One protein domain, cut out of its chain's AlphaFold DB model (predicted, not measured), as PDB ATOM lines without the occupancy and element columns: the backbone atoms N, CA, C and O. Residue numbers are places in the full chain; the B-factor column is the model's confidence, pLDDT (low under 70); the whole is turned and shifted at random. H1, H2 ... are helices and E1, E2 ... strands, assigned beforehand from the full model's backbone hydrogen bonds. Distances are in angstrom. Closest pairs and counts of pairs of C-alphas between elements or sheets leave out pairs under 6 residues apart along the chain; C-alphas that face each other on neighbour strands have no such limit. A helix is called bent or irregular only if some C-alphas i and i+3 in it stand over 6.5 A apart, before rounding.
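This is residues 13 to 168 of the 477 residues of an uncharacterized protein of Sphingobacteriales bacterium (UniProt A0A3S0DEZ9). Three long helices, H3, H4 and H5, run the same way, H4 between the other two and side by side with H5, while E2 of a tiny two-strand sheet packs on H4; H1 and H2 make a separate small group at one end of the longest axis. E1 lies between that group and the rest, tied by short parallel pairings to residues 33 to 34 and 96 to 97. The 156 printed residues hold H1 H2 E1 H3 E2 H4 E3 H5, mostly helix, with sheet order E2, E3, parallel. The whole is compact, with a radius of gyration of the C-alphas of 16.6 A and spans of 46 by 35 by 32 A.

H1 covers residues 13 to 26, 20.6 A, from C-alpha 13 at (56.687, -2.392, -20.147). H2 is residues 42 to 46 and E1 residues 50 to 52. H3, residues 68 to 86, is 25.3 A long, with a kink of 30 degrees near residue 80. E2 is residues 101 to 103, H4 residues 116 to 127, 16.5 A, and E3 residues 136 to 138. H5, residues 145 to 165, 26.9 A, ends at C-alpha 165 (45.951, 8.042, 5.840); it is irregular, C-alphas 160 and 163 being 7.6 A apart.

H1 and H2 are near each other. H3 touches H4 with residues 69 to 73 alone, closest C-alphas Arg 69 and Lys 118, 6.7 A, at a shallow tilt of 25 degrees. H4 touches H5, closest C-alphas Val 124 and Ser 154, 5.7 A, at a shallow tilt of 23 degrees. In E2 and E3, N 103 and O 137 are 2.9 A apart, within hydrogen-bond range. Every O i to N i+4 pair is within range in H4, against 9 of 10 in H1, 14 of 15 in H3, 15 of 17 in H5 and 0 of 1 in H2, where 2 of 2 O i to N i+3 pairs are.

The C-alphas of Ala 25 and Pro 64, the two farthest apart, are 49.3 A apart. The printed part has no cut. The links H1 to H2, E1 to H3, H3 to E2 and E2 to H4 are long. No printed residue is under 70 in pLDDT.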
ATOM      1  N   VAL A  13      56.517  -2.160 -21.591       91.81
ATOM      2  CA  VAL A  13      56.687  -2.392 -20.147       91.81
ATOM      3  C   VAL A  13      58.168  -2.412 -19.765       91.81
ATOM      4  O   VAL A  13      58.560  -1.720 -18.827       91.81
ATOM      5  N   GLU A  14      59.001  -3.150 -20.505       93.06
ATOM      6  CA  GLU A  14      60.452  -3.212 -20.284       93.06
ATOM      7  C   GLU A  14      61.080  -1.814 -20.382       93.06
ATOM      8  O   GLU A  14      61.808  -1.411 -19.477       93.06
ATOM      9  N   SER A  15      60.699  -1.019 -21.388       93.69
ATOM     10  CA  SER A  15      61.185   0.355 -21.543       93.69
ATOM     11  C   SER A  15      60.799   1.268 -20.371       93.69
ATOM     12  O   SER A  15      61.627   2.051 -19.903       93.69
ATOM     13  N   ILE A  16      59.566   1.175 -19.855       93.81
ATOM     14  CA  ILE A  16      59.133   1.954 -18.679       93.81
ATOM     15  C   ILE A  16      59.941   1.547 -17.440       93.81
ATOM     16  O   ILE A  16      60.414   2.412 -16.700       93.81
ATOM     17  N   ILE A  17      60.145   0.243 -17.228       95.12
ATOM     18  CA  ILE A  17      60.930  -0.285 -16.104       95.12
ATOM     19  C   ILE A  17      62.381   0.198 -16.180       95.12
ATOM     20  O   ILE A  17      62.932   0.651 -15.175       95.12
ATOM     21  N   GLU A  18      63.002   0.126 -17.357       96.69
ATOM     22  CA  GLU A  18      64.365   0.612 -17.585       96.69
ATOM     23  C   GLU A  18      64.491   2.105 -17.285       96.69
ATOM     24  O   GLU A  18      65.439   2.508 -16.613       96.69
ATOM     25  N   LYS A  19      63.509   2.923 -17.690       95.75
ATOM     26  CA  LYS A  19      63.476   4.357 -17.364       95.75
ATOM     27  C   LYS A  19      63.383   4.597 -15.858       95.75
ATOM     28  O   LYS A  19      64.156   5.392 -15.331       95.75
ATOM     29  N   CYS A  20      62.502   3.882 -15.156       96.69
ATOM     30  CA  CYS A  20      62.388   3.997 -13.698       96.69
ATOM     31  C   CYS A  20      63.712   3.641 -13.001       96.69
ATOM     32  O   CYS A  20      64.174   4.368 -12.121       96.69
ATOM     33  N   LYS A  21      64.362   2.550 -13.432       97.56
ATOM     34  CA  LYS A  21      65.673   2.128 -12.915       97.56
ATOM     35  C   LYS A  21      66.769   3.142 -13.223       97.56
ATOM     36  O   LYS A  21      67.579   3.414 -12.348       97.56
ATOM     37  N   ALA A  22      66.793   3.706 -14.428       98.12
ATOM     38  CA  ALA A  22      67.782   4.706 -14.819       98.12
ATOM     39  C   ALA A  22      67.672   5.975 -13.963       98.12
ATOM     40  O   ALA A  22      68.686   6.474 -13.483       98.12
ATOM     41  N   VAL A  23      66.450   6.453 -13.701       97.75
ATOM     42  CA  VAL A  23      66.223   7.598 -12.806       97.75
ATOM     43  C   VAL A  23      66.686   7.277 -11.381       97.75
ATOM     44  O   VAL A  23      67.454   8.040 -10.795       97.75
ATOM     45  N   ARG A  24      66.311   6.111 -10.835       97.62
ATOM     46  CA  ARG A  24      66.709   5.714  -9.472       97.62
ATOM     47  C   ARG A  24      68.179   5.314  -9.322       97.62
ATOM     48  O   ARG A  24      68.695   5.340  -8.211       97.62
ATOM     49  N   ALA A  25      68.870   4.989 -10.413       98.19
ATOM     50  CA  ALA A  25      70.322   4.821 -10.410       98.19
ATOM     51  C   ALA A  25      71.052   6.154 -10.165       98.19
ATOM     52  O   ALA A  25      72.149   6.148  -9.615       98.19
ATOM     53  N   ILE A  26      70.437   7.283 -10.544       98.19
ATOM     54  CA  ILE A  26      70.937   8.634 -10.258       98.19
ATOM     55  C   ILE A  26      70.506   9.071  -8.852       98.19
ATOM     56  O   ILE A  26      71.336   9.528  -8.070       98.19
ATOM     57  N   ASN A  27      69.220   8.914  -8.520       97.69
ATOM     58  CA  ASN A  27      68.671   9.244  -7.205       97.69
ATOM     59  C   ASN A  27      67.755   8.120  -6.682       97.69
ATOM     60  O   ASN A  27      66.583   8.062  -7.068       97.69
ATOM     61  N   PRO A  28      68.227   7.257  -5.762       96.31
ATOM     62  CA  PRO A  28      67.421   6.159  -5.222       96.31
ATOM     63  C   PRO A  28      66.130   6.602  -4.520       96.31
ATOM     64  O   PRO A  28      65.201   5.805  -4.406       96.31
ATOM     65  N   ASN A  29      66.064   7.862  -4.074       96.06
ATOM     66  CA  ASN A  29      64.928   8.434  -3.351       96.06
ATOM     67  C   ASN A  29      63.919   9.148  -4.267       96.06
ATOM     68  O   ASN A  29      62.981   9.761  -3.761       96.06
ATOM     69  N   GLU A  30      64.102   9.109  -5.592       96.38
ATOM     70  CA  GLU A  30      63.185   9.772  -6.521       96.38
ATOM     71  C   GLU A  30      61.766   9.189  -6.421       96.38
ATOM     72  O   GLU A  30      61.568   7.968  -6.528       96.38
ATOM     73  N   TYR A  31      60.778  10.073  -6.247       94.88
ATOM     74  CA  TYR A  31      59.368   9.701  -6.214       94.88
ATOM     75  C   TYR A  31      58.826   9.596  -7.640       94.88
ATOM     76  O   TYR A  31      58.738  10.584  -8.362       94.88
ATOM     77  N   LEU A  32      58.452   8.388  -8.053       95.88
ATOM     78  CA  LEU A  32      58.031   8.107  -9.421       95.88
ATOM     79  C   LEU A  32      56.529   7.840  -9.489       95.88
ATOM     80  O   LEU A  32      56.017   6.952  -8.807       95.88
ATOM     81  N   ASN A  33      55.846   8.567 -10.368       94.81
ATOM     82  CA  ASN A  33      54.449   8.349 -10.721       94.81
ATOM     83  C   ASN A  33      54.344   8.006 -12.214       94.81
ATOM     84  O   ASN A  33      54.819   8.769 -13.056       94.81
ATOM     85  N   ILE A  34      53.738   6.864 -12.550       94.31
ATOM     86  CA  ILE A  34      53.534   6.442 -13.941       94.31
ATOM     87  C   ILE A  34      52.096   6.763 -14.359       94.31
ATOM     88  O   ILE A  34      51.146   6.096 -13.943       94.31
ATOM     89  N   THR A  35      51.940   7.754 -15.234       91.38
ATOM     90  CA  THR A  35      50.631   8.293 -15.641       91.38
ATOM     91  C   THR A  35      50.129   7.783 -16.988       91.38
ATOM     92  O   THR A  35      49.126   8.256 -17.508       91.38
ATOM     93  N   SER A  36      50.815   6.826 -17.611       85.62
ATOM     94  CA  SER A  36      50.429   6.308 -18.927       85.62
ATOM     95  C   SER A  36      50.892   4.870 -19.126       85.62
ATOM     96  O   SER A  36      51.966   4.481 -18.676       85.62
ATOM     97  N   GLY A  37      50.082   4.079 -19.834       79.25
ATOM     98  CA  GLY A  37      50.427   2.706 -20.223       79.25
ATOM     99  C   GLY A  37      50.436   1.677 -19.083       79.25
ATOM    100  O   GLY A  37      50.964   0.581 -19.265       79.25
ATOM    101  N   THR A  38      49.855   2.003 -17.927       88.50
ATOM    102  CA  THR A  38      49.725   1.097 -16.777       88.50
ATOM    103  C   THR A  38      48.361   0.409 -16.745       88.50
ATOM    104  O   THR A  38      47.415   0.782 -17.431       88.50
ATOM    105  N   TRP A  39      48.257  -0.622 -15.918       90.50
ATOM    106  CA  TRP A  39      47.001  -1.211 -15.454       90.50
ATOM    107  C   TRP A  39      47.138  -1.432 -13.947       90.50
ATOM    108  O   TRP A  39      48.266  -1.430 -13.445       90.50
ATOM    109  N   LEU A  40      46.026  -1.625 -13.235       91.56
ATOM    110  CA  LEU A  40      45.970  -1.700 -11.767       91.56
ATOM    111  C   LEU A  40      46.585  -2.995 -11.214       91.56
ATOM    112  O   LEU A  40      45.910  -3.884 -10.706       91.56
ATOM    113  N   SER A  41      47.903  -3.107 -11.360       92.31
ATOM    114  CA  SER A  41      48.731  -4.224 -10.928       92.31
ATOM    115  C   SER A  41      49.740  -3.748  -9.886       92.31
ATOM    116  O   SER A  41      50.517  -2.832 -10.172       92.31
ATOM    117  N   PRO A  42      49.805  -4.377  -8.702       94.31
ATOM    118  CA  PRO A  42      50.741  -3.977  -7.652       94.31
ATOM    119  C   PRO A  42      52.212  -4.203  -8.045       94.31
ATOM    120  O   PRO A  42      53.104  -3.642  -7.419       94.31
ATOM    121  N   TRP A  43      52.493  -4.962  -9.113       94.19
ATOM    122  CA  TRP A  43      53.855  -5.168  -9.625       94.19
ATOM    123  C   TRP A  43      54.538  -3.868 -10.067       94.19
ATOM    124  O   TRP A  43      55.763  -3.771  -9.991       94.19
ATOM    125  N   TRP A  44      53.771  -2.845 -10.457       95.31
ATOM    126  CA  TRP A  44      54.322  -1.521 -10.757       95.31
ATOM    127  C   TRP A  44      55.030  -0.884  -9.556       95.31
ATOM    128  O   TRP A  44      55.987  -0.132  -9.747       95.31
ATOM    129  N   LEU A  45      54.639  -1.240  -8.326       95.19
ATOM    130  CA  LEU A  45      55.195  -0.672  -7.093       95.19
ATOM    131  C   LEU A  45      56.638  -1.108  -6.800       95.19
ATOM    132  O   LEU A  45      57.298  -0.536  -5.937       95.19
ATOM    133  N   GLN A  46      57.176  -2.077  -7.546       95.38
ATOM    134  CA  GLN A  46      58.611  -2.385  -7.510       95.38
ATOM    135  C   GLN A  46      59.460  -1.322  -8.212       95.38
ATOM    136  O   GLN A  46      60.654  -1.198  -7.937       95.38
ATOM    137  N   TYR A  47      58.858  -0.556  -9.125       95.56
ATOM    138  CA  TYR A  47      59.565   0.378 -10.001       95.56
ATOM    139  C   TYR A  47      59.134   1.827  -9.795       95.56
ATOM    140  O   TYR A  47      59.954   2.720  -9.984       95.56
ATOM    141  N   ALA A  48      57.896   2.056  -9.364       96.06
ATOM    142  CA  ALA A  48      57.340   3.375  -9.105       96.06
ATOM    143  C   ALA A  48      56.684   3.457  -7.724       96.06
ATOM    144  O   ALA A  48      56.431   2.446  -7.080       96.06
ATOM    145  N   ASN A  49      56.439   4.675  -7.250       95.62
ATOM    146  CA  ASN A  49      55.698   4.920  -6.018       95.62
ATOM    147  C   ASN A  49      54.191   4.888  -6.277       95.62
ATOM    148  O   ASN A  49      53.442   4.446  -5.411       95.62
ATOM    149  N   GLN A  50      53.751   5.337  -7.454       94.81
ATOM    150  CA  GLN A  50      52.340   5.401  -7.820       94.81
ATOM    151  C   GLN A  50      52.108   5.141  -9.302       94.81
ATOM    152  O   GLN A  50      53.014   5.271 -10.131       94.81
ATOM    153  N   ILE A  51      50.862   4.806  -9.620       94.81
ATOM    154  CA  ILE A  51      50.344   4.824 -10.986       94.81
ATOM    155  C   ILE A  51      49.054   5.643 -11.020       94.81
ATOM    156  O   ILE A  51      48.346   5.739 -10.017       94.81
ATOM    157  N   TRP A  52      48.739   6.223 -12.172       93.19
ATOM    158  CA  TRP A  52      47.473   6.925 -12.370       93.19
ATOM    159  C   TRP A  52      46.280   5.968 -12.308       93.19
ATOM    160  O   TRP A  52      46.320   4.875 -12.876       93.19
ATOM    161  N   MET A  53      45.211   6.413 -11.643       88.75
ATOM    162  CA  MET A  53      43.927   5.715 -11.517       88.75
ATOM    163  C   MET A  53      43.205   5.443 -12.851       88.75
ATOM    164  O   MET A  53      42.208   4.737 -12.849       88.75
ATOM    165  N   GLN A  54      43.700   5.972 -13.979       87.00
ATOM    166  CA  GLN A  54      43.014   5.989 -15.280       87.00
ATOM    167  C   GLN A  54      41.756   6.880 -15.272       87.00
ATOM    168  O   GLN A  54      41.537   7.678 -14.364       87.00
ATOM    169  N   GLY A  55      40.939   6.796 -16.324       87.50
ATOM    170  CA  GLY A  55      39.796   7.686 -16.533       87.50
ATOM    171  C   GLY A  55      40.172   8.917 -17.357       87.50
ATOM    172  O   GLY A  55      41.064   8.858 -18.199       87.50
ATOM    173  N   ALA A  56      39.445  10.014 -17.166       88.50
ATOM    174  CA  ALA A  56      39.821  11.323 -17.688       88.50
ATOM    175  C   ALA A  56      40.638  12.077 -16.634       88.50
ATOM    176  O   ALA A  56      40.487  11.821 -15.438       88.50
ATOM    177  N   ASP A  57      41.457  13.036 -17.072       85.44
ATOM    178  CA  ASP A  57      42.238  13.855 -16.140       85.44
ATOM    179  C   ASP A  57      41.334  14.625 -15.167       85.44
ATOM    180  O   ASP A  57      41.515  14.629 -13.954       85.44
ATOM    181  N   TYR A  58      40.260  15.201 -15.689       86.44
ATOM    182  CA  TYR A  58      39.133  15.636 -14.882       86.44
ATOM    183  C   TYR A  58      37.839  15.362 -15.642       86.44
ATOM    184  O   TYR A  58      37.824  15.217 -16.866       86.44
ATOM    185  N   GLY A  59      36.743  15.261 -14.903       91.06
ATOM    186  CA  GLY A  59      35.428  14.975 -15.450       91.06
ATOM    187  C   GLY A  59      34.343  15.330 -14.452       91.06
ATOM    188  O   GLY A  59      34.626  15.676 -13.308       91.06
ATOM    189  N   TYR A  60      33.098  15.229 -14.898       93.81
ATOM    190  CA  TYR A  60      31.913  15.577 -14.124       93.81
ATOM    191  C   TYR A  60      30.979  14.372 -14.085       93.81
ATOM    192  O   TYR A  60      30.781  13.694 -15.095       93.81
ATOM    193  N   ALA A  61      30.439  14.055 -12.909       93.12
ATOM    194  CA  ALA A  61      29.517  12.942 -12.778       93.12
ATOM    195  C   ALA A  61      28.185  13.266 -13.453       93.12
ATOM    196  O   ALA A  61      27.646  14.357 -13.309       93.12
ATOM    197  N   ASN A  62      27.603  12.254 -14.091       90.44
ATOM    198  CA  ASN A  62      26.265  12.325 -14.676       90.44
ATOM    199  C   ASN A  62      25.143  12.158 -13.628       90.44
ATOM    200  O   ASN A  62      23.989  11.932 -13.972       90.44
ATOM    201  N   THR A  63      25.462  12.222 -12.335       92.94
ATOM    202  CA  THR A  63      24.478  12.186 -11.245       92.94
ATOM    203  C   THR A  63      23.931  13.586 -10.970       92.94
ATOM    204  O   THR A  63      24.694  14.541 -11.101       92.94
ATOM    205  N   PRO A  64      22.673  13.734 -10.515       94.94
ATOM    206  CA  PRO A  64      22.127  15.045 -10.189       94.94
ATOM    207  C   PRO A  64      22.962  15.787  -9.136       94.94
ATOM    208  O   PRO A  64      23.123  15.311  -8.012       94.94
ATOM    209  N   VAL A  65      23.467  16.967  -9.502       93.81
ATOM    210  CA  VAL A  65      24.288  17.846  -8.651       93.81
ATOM    211  C   VAL A  65      23.826  19.298  -8.752       93.81
ATOM    212  O   VAL A  65      23.004  19.649  -9.596       93.81
ATOM    213  N   ILE A  66      24.362  20.157  -7.890       92.81
ATOM    214  CA  ILE A  66      24.089  21.603  -7.891       92.81
ATOM    215  C   ILE A  66      25.303  22.445  -8.294       92.81
ATOM    216  O   ILE A  66      25.153  23.642  -8.524       92.81
ATOM    217  N   ASN A  67      26.488  21.834  -8.375       92.00
ATOM    218  CA  ASN A  67      27.750  22.528  -8.586       92.00
ATOM    219  C   ASN A  67      28.806  21.651  -9.289       92.00
ATOM    220  O   ASN A  67      28.828  20.433  -9.090       92.00
ATOM    221  N   ASP A  68      29.719  22.283 -10.031       94.19
ATOM    222  CA  ASP A  68      30.836  21.635 -10.734       94.19
ATOM    223  C   ASP A  68      31.762  20.856  -9.792       94.19
ATOM    224  O   ASP A  68      32.159  19.735 -10.115       94.19
ATOM    225  N   ARG A  69      32.075  21.393  -8.601       95.12
ATOM    226  CA  ARG A  69      32.899  20.682  -7.608       95.12
ATOM    227  C   ARG A  69      32.233  19.397  -7.148       95.12
ATOM    228  O   ARG A  69      32.872  18.350  -7.122       95.12
ATOM    229  N   ASP A  70      30.931  19.436  -6.865       95.19
ATOM    230  CA  ASP A  70      30.193  18.233  -6.475       95.19
ATOM    231  C   ASP A  70      30.190  17.172  -7.577       95.19
ATOM    232  O   ASP A  70      30.345  15.980  -7.286       95.19
ATOM    233  N   ALA A  71      30.041  17.580  -8.839       95.00
ATOM    234  CA  ALA A  71      30.138  16.662  -9.967       95.00
ATOM    235  C   ALA A  71      31.550  16.087 -10.123       95.00
ATOM    236  O   ALA A  71      31.679  14.880 -10.338       95.00
ATOM    237  N   ALA A  72      32.594  16.906  -9.987       95.88
ATOM    238  CA  ALA A  72      33.978  16.474 -10.152       95.88
ATOM    239  C   ALA A  72      34.447  15.526  -9.042       95.88
ATOM    240  O   ALA A  72      35.062  14.491  -9.318       95.88
ATOM    241  N   MET A  73      34.094  15.825  -7.788       96.56
ATOM    242  CA  MET A  73      34.332  14.927  -6.658       96.56
ATOM    243  C   MET A  73      33.656  13.574  -6.898       96.56
ATOM    244  O   MET A  73      34.304  12.533  -6.817       96.56
ATOM    245  N   THR A  74      32.370  13.585  -7.273       97.00
ATOM    246  CA  THR A  74      31.620  12.348  -7.537       97.00
ATOM    247  C   THR A  74      32.226  11.561  -8.696       97.00
ATOM    248  O   THR A  74      32.356  10.349  -8.586       97.00
ATOM    249  N   TYR A  75      32.629  12.219  -9.789       96.69
ATOM    250  CA  TYR A  75      33.222  11.562 -10.958       96.69
ATOM    251  C   TYR A  75      34.455  10.740 -10.584       96.69
ATOM    252  O   TYR A  75      34.534   9.552 -10.895       96.69
ATOM    253  N   LYS A  76      35.385  11.369  -9.866       95.62
ATOM    254  CA  LYS A  76      36.627  10.742  -9.408       95.62
ATOM    255  C   LYS A  76      36.339   9.493  -8.585       95.62
ATOM    256  O   LYS A  76      36.911   8.434  -8.824       95.62
ATOM    257  N   ASP A  77      35.387   9.593  -7.666       96.62
ATOM    258  CA  ASP A  77      35.051   8.480  -6.789       96.62
ATOM    259  C   ASP A  77      34.201   7.401  -7.491       96.62
ATOM    260  O   ASP A  77      34.230   6.250  -7.070       96.62
ATOM    261  N   ILE A  78      33.499   7.713  -8.592       96.94
ATOM    262  CA  ILE A  78      32.892   6.695  -9.473       96.94
ATOM    263  C   ILE A  78      33.977   5.812 -10.086       96.94
ATOM    264  O   ILE A  78      33.833   4.592 -10.061       96.94
ATOM    265  N   VAL A  79      35.048   6.415 -10.613       95.81
ATOM    266  CA  VAL A  79      36.155   5.663 -11.223       95.81
ATOM    267  C   VAL A  79      36.802   4.751 -10.177       95.81
ATOM    268  O   VAL A  79      36.889   3.545 -10.393       95.81
ATOM    269  N   LEU A  80      37.127   5.288  -8.994       95.62
ATOM    270  CA  LEU A  80      37.690   4.490  -7.898       95.62
ATOM    271  C   LEU A  80      36.744   3.368  -7.443       95.62
ATOM    272  O   LEU A  80      37.185   2.239  -7.236       95.62
ATOM    273  N   TYR A  81      35.441   3.633  -7.332       96.69
ATOM    274  CA  TYR A  81      34.465   2.597  -6.981       96.69
ATOM    275  C   TYR A  81      34.414   1.485  -8.037       96.69
ATOM    276  O   TYR A  81      34.337   0.297  -7.710       96.69
ATOM    277  N   ASP A  82      34.446   1.845  -9.319       95.56
ATOM    278  CA  ASP A  82      34.433   0.863 -10.396       95.56
ATOM    279  C   ASP A  82      35.698  -0.007 -10.400       95.56
ATOM    280  O   ASP A  82      35.619  -1.184 -10.759       95.56
ATOM    281  N   ASP A  83      36.840   0.517  -9.969       94.31
ATOM    282  CA  ASP A  83      38.081  -0.244  -9.822       94.31
ATOM    283  C   ASP A  83      38.058  -1.154  -8.586       94.31
ATOM    284  O   ASP A  83      38.217  -2.375  -8.693       94.31
ATOM    285  N   PHE A  84      37.798  -0.593  -7.405       94.25
ATOM    286  CA  PHE A  84      37.971  -1.305  -6.136       94.25
ATOM    287  C   PHE A  84      36.756  -2.132  -5.706       94.25
ATOM    288  O   PHE A  84      36.928  -3.169  -5.073       94.25
ATOM    289  N   ASN A  85      35.536  -1.740  -6.079       95.00
ATOM    290  CA  ASN A  85      34.318  -2.446  -5.666       95.00
ATOM    291  C   ASN A  85      33.689  -3.261  -6.798       95.00
ATOM    292  O   ASN A  85      33.180  -4.353  -6.549       95.00
ATOM    293  N   ARG A  86      33.695  -2.758  -8.042       94.25
ATOM    294  CA  ARG A  86      33.103  -3.487  -9.182       94.25
ATOM    295  C   ARG A  86      34.089  -4.460  -9.824       94.25
ATOM    296  O   ARG A  86      33.725  -5.605 -10.072       94.25
ATOM    297  N   GLN A  87      35.301  -4.004 -10.132       93.25
ATOM    298  CA  GLN A  87      36.349  -4.850 -10.713       93.25
ATOM    299  C   GLN A  87      37.131  -5.629  -9.651       93.25
ATOM    300  O   GLN A  87      37.747  -6.639  -9.985       93.25
ATOM    301  N   ASN A  88      37.062  -5.193  -8.386       92.31
ATOM    302  CA  ASN A  88      37.737  -5.817  -7.248       92.31
ATOM    303  C   ASN A  88      39.254  -5.956  -7.476       92.31
ATOM    304  O   ASN A  88      39.846  -7.011  -7.242       92.31
ATOM    305  N   VAL A  89      39.878  -4.898  -8.002       92.00
ATOM    306  CA  VAL A  89      41.323  -4.880  -8.251       92.00
ATOM    307  C   VAL A  89      42.102  -4.853  -6.939       92.00
ATOM    308  O   VAL A  89      41.741  -4.164  -5.987       92.00
ATOM    309  N   TRP A  90      43.207  -5.595  -6.888       90.50
ATOM    310  CA  TRP A  90      44.066  -5.682  -5.704       90.50
ATOM    311  C   TRP A  90      45.280  -4.772  -5.858       90.50
ATOM    312  O   TRP A  90      46.412  -5.224  -6.036       90.50
ATOM    313  N   PHE A  91      45.019  -3.470  -5.821       94.25
ATOM    314  CA  PHE A  91      46.041  -2.431  -5.825       94.25
ATOM    315  C   PHE A  91      45.916  -1.587  -4.543       94.25
ATOM    316  O   PHE A  91      44.798  -1.328  -4.107       94.25
ATOM    317  N   PRO A  92      47.007  -1.151  -3.896       94.06
ATOM    318  CA  PRO A  92      46.894  -0.259  -2.743       94.06
ATOM    319  C   PRO A  92      46.354   1.110  -3.177       94.06
ATOM    320  O   PRO A  92      47.029   1.832  -3.910       94.06
ATOM    321  N   LEU A  93      45.150   1.487  -2.733       94.00
ATOM    322  CA  LEU A  93      44.517   2.749  -3.145       94.00
ATOM    323  C   LEU A  93      45.375   3.967  -2.762       94.00
ATOM    324  O   LEU A  93      45.429   4.936  -3.516       94.00
ATOM    325  N   SER A  94      46.162   3.884  -1.686       94.50
ATOM    326  CA  SER A  94      47.113   4.934  -1.304       94.50
ATOM    327  C   SER A  94      48.193   5.197  -2.350       94.50
ATOM    328  O   SER A  94      48.691   6.316  -2.449       94.50
ATOM    329  N   ASN A  95      48.523   4.205  -3.177       95.31
ATOM    330  CA  ASN A  95      49.473   4.334  -4.274       95.31
ATOM    331  C   ASN A  95      48.810   4.756  -5.601       95.31
ATOM    332  O   ASN A  95      49.450   4.700  -6.654       95.31
ATOM    333  N   MET A  96      47.534   5.148  -5.581       93.94
ATOM    334  CA  MET A  96      46.865   5.728  -6.742       93.94
ATOM    335  C   MET A  96      47.153   7.217  -6.821       93.94
ATOM    336  O   MET A  96      46.887   7.965  -5.880       93.94
ATOM    337  N   MET A  97      47.651   7.656  -7.974       93.00
ATOM    338  CA  MET A  97      47.553   9.058  -8.338       93.00
ATOM    339  C   MET A  97      46.116   9.334  -8.774       93.00
ATOM    340  O   MET A  97      45.574   8.679  -9.670       93.00
ATOM    341  N   THR A  98      45.521  10.317  -8.111       92.88
ATOM    342  CA  THR A  98      44.234  10.900  -8.468       92.88
ATOM    343  C   THR A  98      44.448  12.394  -8.629       92.88
ATOM    344  O   THR A  98      45.008  13.011  -7.714       92.88
ATOM    345  N   HIS A  99      43.920  12.971  -9.707       92.69
ATOM    346  CA  HIS A  99      43.932  14.418  -9.895       92.69
ATOM    347  C   HIS A  99      43.340  15.111  -8.669       92.69
ATOM    348  O   HIS A  99      42.296  14.700  -8.154       92.69
ATOM    349  N   GLY A 100      44.039  16.118  -8.153       93.94
ATOM    350  CA  GLY A 100      43.673  16.783  -6.909       93.94
ATOM    351  C   GLY A 100      42.822  18.021  -7.112       93.94
ATOM    352  O   GLY A 100      41.721  17.930  -7.655       93.94
ATOM    353  N   ILE A 101      43.314  19.155  -6.618       96.50
ATOM    354  CA  ILE A 101      42.582  20.425  -6.631       96.50
ATOM    355  C   ILE A 101      42.949  21.202  -7.889       96.50
ATOM    356  O   ILE A 101      44.122  21.503  -8.110       96.50
ATOM    357  N   ILE A 102      41.941  21.525  -8.702       95.88
ATOM    358  CA  ILE A 102      42.098  22.230  -9.977       95.88
ATOM    359  C   ILE A 102      41.425  23.600  -9.880       95.88
ATOM    360  O   ILE A 102      40.198  23.705  -9.860       95.88
ATOM    361  N   LYS A 103      42.249  24.647  -9.828       95.69
ATOM    362  CA  LYS A 103      41.853  26.060  -9.880       95.69
ATOM    363  C   LYS A 103      42.978  26.858 -10.540       95.69
ATOM    364  O   LYS A 103      43.759  27.543  -9.878       95.69
ATOM    365  N   GLY A 104      43.117  26.684 -11.851       94.50
ATOM    366  CA  GLY A 104      44.179  27.276 -12.657       94.50
ATOM    367  C   GLY A 104      43.659  28.113 -13.826       94.50
ATOM    368  O   GLY A 104      42.531  27.951 -14.283       94.50
ATOM    369  N   ASN A 105      44.518  28.982 -14.356       93.50
ATOM    370  CA  ASN A 105      44.181  29.891 -15.460       93.50
ATOM    371  C   ASN A 105      43.792  29.171 -16.767       93.50
ATOM    372  O   ASN A 105      43.039  29.717 -17.568       93.50
ATOM    373  N   LEU A 106      44.295  27.950 -16.992       92.06
ATOM    374  CA  LEU A 106      43.993  27.144 -18.189       92.06
ATOM    375  C   LEU A 106      42.891  26.100 -17.965       92.06
ATOM    376  O   LEU A 106      42.317  25.600 -18.929       92.06
ATOM    377  N   ALA A 107      42.618  25.753 -16.708       90.50
ATOM    378  CA  ALA A 107      41.583  24.809 -16.311       90.50
ATOM    379  C   ALA A 107      41.201  25.078 -14.853       90.50
ATOM    380  O   ALA A 107      42.065  25.096 -13.974       90.50
ATOM    381  N   SER A 108      39.911  25.262 -14.591       91.62
ATOM    382  CA  SER A 108      39.392  25.558 -13.257       91.62
ATOM    383  C   SER A 108      38.081  24.818 -13.033       91.62
ATOM    384  O   SER A 108      37.175  24.906 -13.861       91.62
ATOM    385  N   ILE A 109      37.986  24.092 -11.919       92.62
ATOM    386  CA  ILE A 109      36.737  23.486 -11.450       92.62
ATOM    387  C   ILE A 109      36.057  24.487 -10.512       92.62
ATOM    388  O   ILE A 109      36.730  25.081  -9.672       92.62
ATOM    389  N   GLY A 110      34.738  24.653 -10.644       84.12
ATOM    390  CA  GLY A 110      33.909  25.566  -9.840       84.12
ATOM    391  C   GLY A 110      33.287  26.699 -10.665       84.12
ATOM    392  O   GLY A 110      32.161  27.117 -10.401       84.12
ATOM    393  N   GLY A 111      33.973  27.148 -11.722       84.06
ATOM    394  CA  GLY A 111      33.456  28.166 -12.638       84.06
ATOM    395  C   GLY A 111      33.048  29.463 -11.927       84.06
ATOM    396  O   GLY A 111      33.739  29.935 -11.029       84.06
ATOM    397  N   ASN A 112      31.918  30.045 -12.345       82.00
ATOM    398  CA  ASN A 112      31.384  31.287 -11.764       82.00
ATOM    399  C   ASN A 112      30.638  31.074 -10.435       82.00
ATOM    400  O   ASN A 112      30.372  32.042  -9.728       82.00
ATOM    401  N   ASP A 113      30.263  29.837 -10.118       89.38
ATOM    402  CA  ASP A 113      29.563  29.484  -8.888       89.38
ATOM    403  C   ASP A 113      30.494  28.619  -8.043       89.38
ATOM    404  O   ASP A 113      30.310  27.418  -7.959       89.38
ATOM    405  N   ASP A 114      31.530  29.204  -7.449       92.38
ATOM    406  CA  ASP A 114      32.515  28.460  -6.655       92.38
ATOM    407  C   ASP A 114      32.543  28.939  -5.196       92.38
ATOM    408  O   ASP A 114      33.459  29.650  -4.778       92.38
ATOM    409  N   PRO A 115      31.498  28.645  -4.402       93.50
ATOM    410  CA  PRO A 115      31.415  29.153  -3.043       93.50
ATOM    411  C   PRO A 115      32.434  28.444  -2.137       93.50
ATOM    412  O   PRO A 115      32.592  27.222  -2.190       93.50
ATOM    413  N   LEU A 116      33.055  29.203  -1.227       94.88
ATOM    414  CA  LEU A 116      34.083  28.713  -0.297       94.88
ATOM    415  C   LEU A 116      33.740  27.378   0.403       94.88
ATOM    416  O   LEU A 116      34.627  26.528   0.459       94.88
ATOM    417  N   PRO A 117      32.505  27.124   0.897       95.25
ATOM    418  CA  PRO A 117      32.174  25.840   1.516       95.25
ATOM    419  C   PRO A 117      32.383  24.645   0.573       95.25
ATOM    420  O   PRO A 117      32.859  23.602   1.006       95.25
ATOM    421  N   LYS A 118      32.091  24.798  -0.727       95.81
ATOM    422  CA  LYS A 118      32.279  23.730  -1.720       95.81
ATOM    423  C   LYS A 118      33.743  23.539  -2.094       95.81
ATOM    424  O   LYS A 118      34.163  22.402  -2.296       95.81
ATOM    425  N   PHE A 119      34.523  24.619  -2.140       97.38
ATOM    426  CA  PHE A 119      35.981  24.528  -2.240       97.38
ATOM    427  C   PHE A 119      36.573  23.797  -1.024       97.38
ATOM    428  O   PHE A 119      37.393  22.897  -1.186       97.38
ATOM    429  N   ALA A 120      36.114  24.127   0.187       98.12
ATOM    430  CA  ALA A 120      36.548  23.473   1.418       98.12
ATOM    431  C   ALA A 120      36.195  21.981   1.455       98.12
ATOM    432  O   ALA A 120      37.072  21.184   1.778       98.12
ATOM    433  N   ASP A 121      34.974  21.596   1.067       98.00
ATOM    434  CA  ASP A 121      34.573  20.187   0.953       98.00
ATOM    435  C   ASP A 121      35.529  19.410   0.025       98.00
ATOM    436  O   ASP A 121      36.011  18.337   0.388       98.00
ATOM    437  N   ASP A 122      35.824  19.951  -1.164       97.94
ATOM    438  CA  ASP A 122      36.707  19.325  -2.160       97.94
ATOM    439  C   ASP A 122      38.136  19.164  -1.625       97.94
ATOM    440  O   ASP A 122      38.701  18.068  -1.648       97.94
ATOM    441  N   VAL A 123      38.690  20.231  -1.039       98.31
ATOM    442  CA  VAL A 123      40.027  20.233  -0.435       98.31
ATOM    443  C   VAL A 123      40.133  19.236   0.719       98.31
ATOM    444  O   VAL A 123      41.031  18.388   0.722       98.31
ATOM    445  N   VAL A 124      39.225  19.306   1.695       98.62
ATOM    446  CA  VAL A 124      39.251  18.437   2.877       98.62
ATOM    447  C   VAL A 124      39.076  16.981   2.467       98.62
ATOM    448  O   VAL A 124      39.834  16.117   2.916       98.62
ATOM    449  N   PHE A 125      38.125  16.691   1.578       98.19
ATOM    450  CA  PHE A 125      37.892  15.327   1.119       98.19
ATOM    451  C   PHE A 125      39.051  14.800   0.269       98.19
ATOM    452  O   PHE A 125      39.385  13.620   0.366       98.19
ATOM    453  N   TYR A 126      39.714  15.655  -0.520       97.56
ATOM    454  CA  TYR A 126      40.916  15.280  -1.263       97.56
ATOM    455  C   TYR A 126      42.039  14.804  -0.356       97.56
ATOM    456  O   TYR A 126      42.509  13.673  -0.501       97.56
ATOM    457  N   PHE A 127      42.406  15.623   0.623       97.31
ATOM    458  CA  PHE A 127      43.456  15.272   1.569       97.31
ATOM    459  C   PHE A 127      43.071  14.100   2.484       97.31
ATOM    460  O   PHE A 127      43.942  13.345   2.914       97.31
ATOM    461  N   SER A 128      41.772  13.884   2.714       97.19
ATOM    462  CA  SER A 128      41.255  12.777   3.529       97.19
ATOM    463  C   SER A 128      40.977  11.485   2.743       97.19
ATOM    464  O   SER A 128      40.545  10.497   3.336       97.19
ATOM    465  N   ARG A 129      41.227  11.448   1.424       94.62
ATOM    466  CA  ARG A 129      41.032  10.250   0.575       94.62
ATOM    467  C   ARG A 129      42.095   9.167   0.803       94.62
ATOM    468  O   ARG A 129      41.878   8.005   0.463       94.62
ATOM    469  N   GLY A 130      43.229   9.533   1.404       92.62
ATOM    470  CA  GLY A 130      44.315   8.602   1.728       92.62
ATOM    471  C   GLY A 130      45.246   8.272   0.561       92.62
ATOM    472  O   GLY A 130      45.890   7.229   0.566       92.62
ATOM    473  N   VAL A 131      45.325   9.143  -0.449       92.44
ATOM    474  CA  VAL A 131      46.351   9.063  -1.504       92.44
ATOM    475  C   VAL A 131      47.677   9.639  -1.001       92.44
ATOM    476  O   VAL A 131      47.683  10.594  -0.226       92.44
ATOM    477  N   THR A 132      48.809   9.075  -1.432       89.62
ATOM    478  CA  THR A 132      50.142   9.457  -0.913       89.62
ATOM    479  C   THR A 132      50.852  10.552  -1.705       89.62
ATOM    480  O   THR A 132      51.937  10.985  -1.324       89.62
ATOM    481  N   MET A 133      50.227  11.041  -2.777       91.38
ATOM    482  CA  MET A 133      50.696  12.176  -3.566       91.38
ATOM    483  C   MET A 133      49.544  13.155  -3.730       91.38
ATOM    484  O   MET A 133      48.433  12.755  -4.075       91.38
ATOM    485  N   TYR A 134      49.835  14.430  -3.485       93.06
ATOM    486  CA  TYR A 134      48.862  15.508  -3.579       93.06
ATOM    487  C   TYR A 134      49.170  16.401  -4.778       93.06
ATOM    488  O   TYR A 134      50.207  17.060  -4.819       93.06
ATOM    489  N   GLU A 135      48.254  16.437  -5.739       92.81
ATOM    490  CA  GLU A 135      48.329  17.274  -6.930       92.81
ATOM    491  C   GLU A 135      47.514  18.543  -6.735       92.81
ATOM    492  O   GLU A 135      46.304  18.519  -6.505       92.81
ATOM    493  N   LEU A 136      48.201  19.675  -6.826       95.31
ATOM    494  CA  LEU A 136      47.614  20.994  -6.673       95.31
ATOM    495  C   LEU A 136      47.843  21.767  -7.973       95.31
ATOM    496  O   LEU A 136      48.904  22.350  -8.186       95.31
ATOM    497  N   TYR A 137      46.839  21.763  -8.846       95.38
ATOM    498  CA  TYR A 137      46.820  22.523 -10.095       95.38
ATOM    499  C   TYR A 137      46.257  23.919  -9.826       95.38
ATOM    500  O   TYR A 137      45.117  24.238 -10.172       95.38
ATOM    501  N   LEU A 138      47.055  24.737  -9.140       96.25
ATOM    502  CA  LEU A 138      46.649  26.053  -8.655       96.25
ATOM    503  C   LEU A 138      47.405  27.155  -9.396       96.25
ATOM    504  O   LEU A 138      48.632  27.121  -9.485       96.25
ATOM    505  N   SER A 139      46.680  28.160  -9.879       96.25
ATOM    506  CA  SER A 139      47.265  29.448 -10.255       96.25
ATOM    507  C   SER A 139      47.149  30.382  -9.047       96.25
ATOM    508  O   SER A 139      46.025  30.696  -8.652       96.25
ATOM    509  N   PRO A 140      48.265  30.778  -8.397       95.62
ATOM    510  CA  PRO A 140      48.206  31.485  -7.118       95.62
ATOM    511  C   PRO A 140      47.387  32.782  -7.119       95.62
ATOM    512  O   PRO A 140      46.824  33.149  -6.092       95.62
ATOM    513  N   ASP A 141      47.308  33.451  -8.267       95.38
ATOM    514  CA  ASP A 141      46.536  34.666  -8.535       95.38
ATOM    515  C   ASP A 141      45.011  34.465  -8.515       95.38
ATOM    516  O   ASP A 141      44.277  35.438  -8.359       95.38
ATOM    517  N   LEU A 142      44.528  33.221  -8.621       94.62
ATOM    518  CA  LEU A 142      43.098  32.890  -8.574       94.62
ATOM    519  C   LEU A 142      42.583  32.556  -7.170       94.62
ATOM    520  O   LEU A 142      41.373  32.420  -6.991       94.62
ATOM    521  N   LEU A 143      43.472  32.364  -6.191       95.31
ATOM    522  CA  LEU A 143      43.084  31.949  -4.847       95.31
ATOM    523  C   LEU A 143      42.930  33.146  -3.916       95.31
ATOM    524  O   LEU A 143      43.833  33.971  -3.758       95.31
ATOM    525  N   HIS A 144      41.799  33.185  -3.225       95.00
ATOM    526  CA  HIS A 144      41.541  34.156  -2.172       95.00
ATOM    527  C   HIS A 144      42.191  33.738  -0.841       95.00
ATOM    528  O   HIS A 144      42.554  32.581  -0.628       95.00
ATOM    529  N   ALA A 145      42.342  34.682   0.095       96.94
ATOM    530  CA  ALA A 145      43.013  34.432   1.377       96.94
ATOM    531  C   ALA A 145      42.359  33.304   2.201       96.94
ATOM    532  O   ALA A 145      43.055  32.497   2.812       96.94
ATOM    533  N   ASN A 146      41.029  33.222   2.181       96.25
ATOM    534  CA  ASN A 146      40.257  32.160   2.831       96.25
ATOM    535  C   ASN A 146      40.454  30.785   2.161       96.25
ATOM    536  O   ASN A 146      40.494  29.769   2.846       96.25
ATOM    537  N   GLU A 147      40.633  30.730   0.843       97.06
ATOM    538  CA  GLU A 147      40.936  29.487   0.120       97.06
ATOM    539  C   GLU A 147      42.359  29.000   0.407       97.06
ATOM    540  O   GLU A 147      42.588  27.806   0.618       97.06
ATOM    541  N   TRP A 148      43.316  29.926   0.504       97.69
ATOM    542  CA  TRP A 148      44.664  29.622   0.985       97.69
ATOM    543  C   TRP A 148      44.664  29.086   2.415       97.69
ATOM    544  O   TRP A 148      45.403  28.149   2.724       97.69
ATOM    545  N   GLU A 149      43.831  29.652   3.287       97.44
ATOM    546  CA  GLU A 149      43.660  29.170   4.653       97.44
ATOM    547  C   GLU A 149      43.085  27.746   4.682       97.44
ATOM    548  O   GLU A 149      43.656  26.880   5.347       97.44
ATOM    549  N   VAL A 150      42.041  27.471   3.892       98.25
ATOM    550  CA  VAL A 150      41.461  26.127   3.721       98.25
ATOM    551  C   VAL A 150      42.519  25.111   3.283       98.25
ATOM    552  O   VAL A 150      42.635  24.044   3.893       98.25
ATOM    553  N   LEU A 151      43.327  25.436   2.267       97.88
ATOM    554  CA  LEU A 151      44.414  24.568   1.798       97.88
ATOM    555  C   LEU A 151      45.476  24.343   2.874       97.88
ATOM    556  O   LEU A 151      45.881  23.206   3.108       97.88
ATOM    557  N   SER A 152      45.923  25.413   3.533       97.44
ATOM    558  CA  SER A 152      46.961  25.353   4.565       97.44
ATOM    559  C   SER A 152      46.532  24.483   5.746       97.44
ATOM    560  O   SER A 152      47.267  23.583   6.156       97.44
ATOM    561  N   GLN A 153      45.327  24.709   6.272       98.00
ATOM    562  CA  GLN A 153      44.787  23.942   7.394       98.00
ATOM    563  C   GLN A 153      44.615  22.464   7.026       98.00
ATOM    564  O   GLN A 153      45.105  21.591   7.744       98.00
ATOM    565  N   SER A 154      44.024  22.182   5.861       98.19
ATOM    566  CA  SER A 154      43.794  20.808   5.400       98.19
ATOM    567  C   SER A 154      45.098  20.050   5.142       98.19
ATOM    568  O   SER A 154      45.235  18.903   5.562       98.19
ATOM    569  N   LEU A 155      46.094  20.692   4.520       96.38
ATOM    570  CA  LEU A 155      47.395  20.076   4.257       96.38
ATOM    571  C   LEU A 155      48.182  19.821   5.549       96.38
ATOM    572  O   LEU A 155      48.819  18.777   5.680       96.38
ATOM    573  N   ASN A 156      48.160  20.753   6.506       97.38
ATOM    574  CA  ASN A 156      48.823  20.559   7.796       97.38
ATOM    575  C   ASN A 156      48.169  19.425   8.593       97.38
ATOM    576  O   ASN A 156      48.881  18.578   9.131       97.38
ATOM    577  N   TRP A 157      46.834  19.360   8.604       97.50
ATOM    578  CA  TRP A 157      46.107  18.239   9.196       97.50
ATOM    579  C   TRP A 157      46.478  16.912   8.520       97.50
ATOM    580  O   TRP A 157      46.796  15.942   9.204       97.50
ATOM    581  N   ALA A 158      46.523  16.870   7.187       96.38
ATOM    582  CA  ALA A 158      46.865  15.659   6.448       96.38
ATOM    583  C   ALA A 158      48.302  15.192   6.706       96.38
ATOM    584  O   ALA A 158      48.530  13.998   6.864       96.38
ATOM    585  N   LYS A 159      49.267  16.116   6.810       95.81
ATOM    586  CA  LYS A 159      50.665  15.798   7.150       95.81
ATOM    587  C   LYS A 159      50.793  15.160   8.531       95.81
ATOM    588  O   LYS A 159      51.465  14.141   8.657       95.81
ATOM    589  N   GLU A 160      50.126  15.721   9.539       95.25
ATOM    590  CA  GLU A 160      50.125  15.174  10.904       95.25
ATOM    591  C   GLU A 160      49.483  13.777  10.953       95.25
ATOM    592  O   GLU A 160      49.937  12.882  11.663       95.25
ATOM    593  N   ASN A 161      48.452  13.563  10.135       95.81
ATOM    594  CA  ASN A 161      47.688  12.320  10.083       95.81
ATOM    595  C   ASN A 161      48.170  11.335   9.000       95.81
ATOM    596  O   ASN A 161      47.584  10.261   8.842       95.81
ATOM    597  N   PHE A 162      49.243  11.657   8.267       95.62
ATOM    598  CA  PHE A 162      49.661  10.913   7.072       95.62
ATOM    599  C   PHE A 162      49.939   9.443   7.371       95.62
ATOM    600  O   PHE A 162      49.585   8.559   6.598       95.62
ATOM    601  N   SER A 163      50.514   9.179   8.547       94.56
ATOM    602  CA  SER A 163      50.820   7.819   8.973       94.56
ATOM    603  C   SER A 163      49.583   6.931   9.122       94.56
ATOM    604  O   SER A 163      49.755   5.722   9.133       94.56
ATOM    605  N   VAL A 164      48.378   7.492   9.272       96.00
ATOM    606  CA  VAL A 164      47.107   6.752   9.295       96.00
ATOM    607  C   VAL A 164      46.479   6.737   7.901       96.00
ATOM    608  O   VAL A 164      46.008   5.692   7.469       96.00
ATOM    609  N   LEU A 165      46.518   7.869   7.186       95.62
ATOM    610  CA  LEU A 165      45.951   8.042   5.840       95.62
ATOM    611  C   LEU A 165      46.603   7.152   4.762       95.62
ATOM    612  O   LEU A 165      45.994   6.917   3.724       95.62
ATOM    613  N   ASP A 166      47.823   6.650   4.981       89.88
ATOM    614  CA  ASP A 166      48.576   5.840   4.010       89.88
ATOM    615  C   ASP A 166      48.029   4.412   3.780       89.88
ATOM    616  O   ASP A 166      48.518   3.691   2.901       89.88
ATOM    617  N   LYS A 167      46.984   4.009   4.516       90.50
ATOM    618  CA  LYS A 167      46.266   2.733   4.368       90.50
ATOM    619  C   LYS A 167      44.775   2.976   4.195       90.50
ATOM    620  O   LYS A 167      44.057   3.100   5.178       90.50
ATOM    621  N   THR A 168      44.316   2.999   2.951       94.94
ATOM    622  CA  THR A 168      42.965   3.452   2.598       94.94
ATOM    623  C   THR A 168      42.129   2.349   1.954       94.94
ATOM    624  O   THR A 168      42.613   1.586   1.114       94.94
TER     625      THR A 168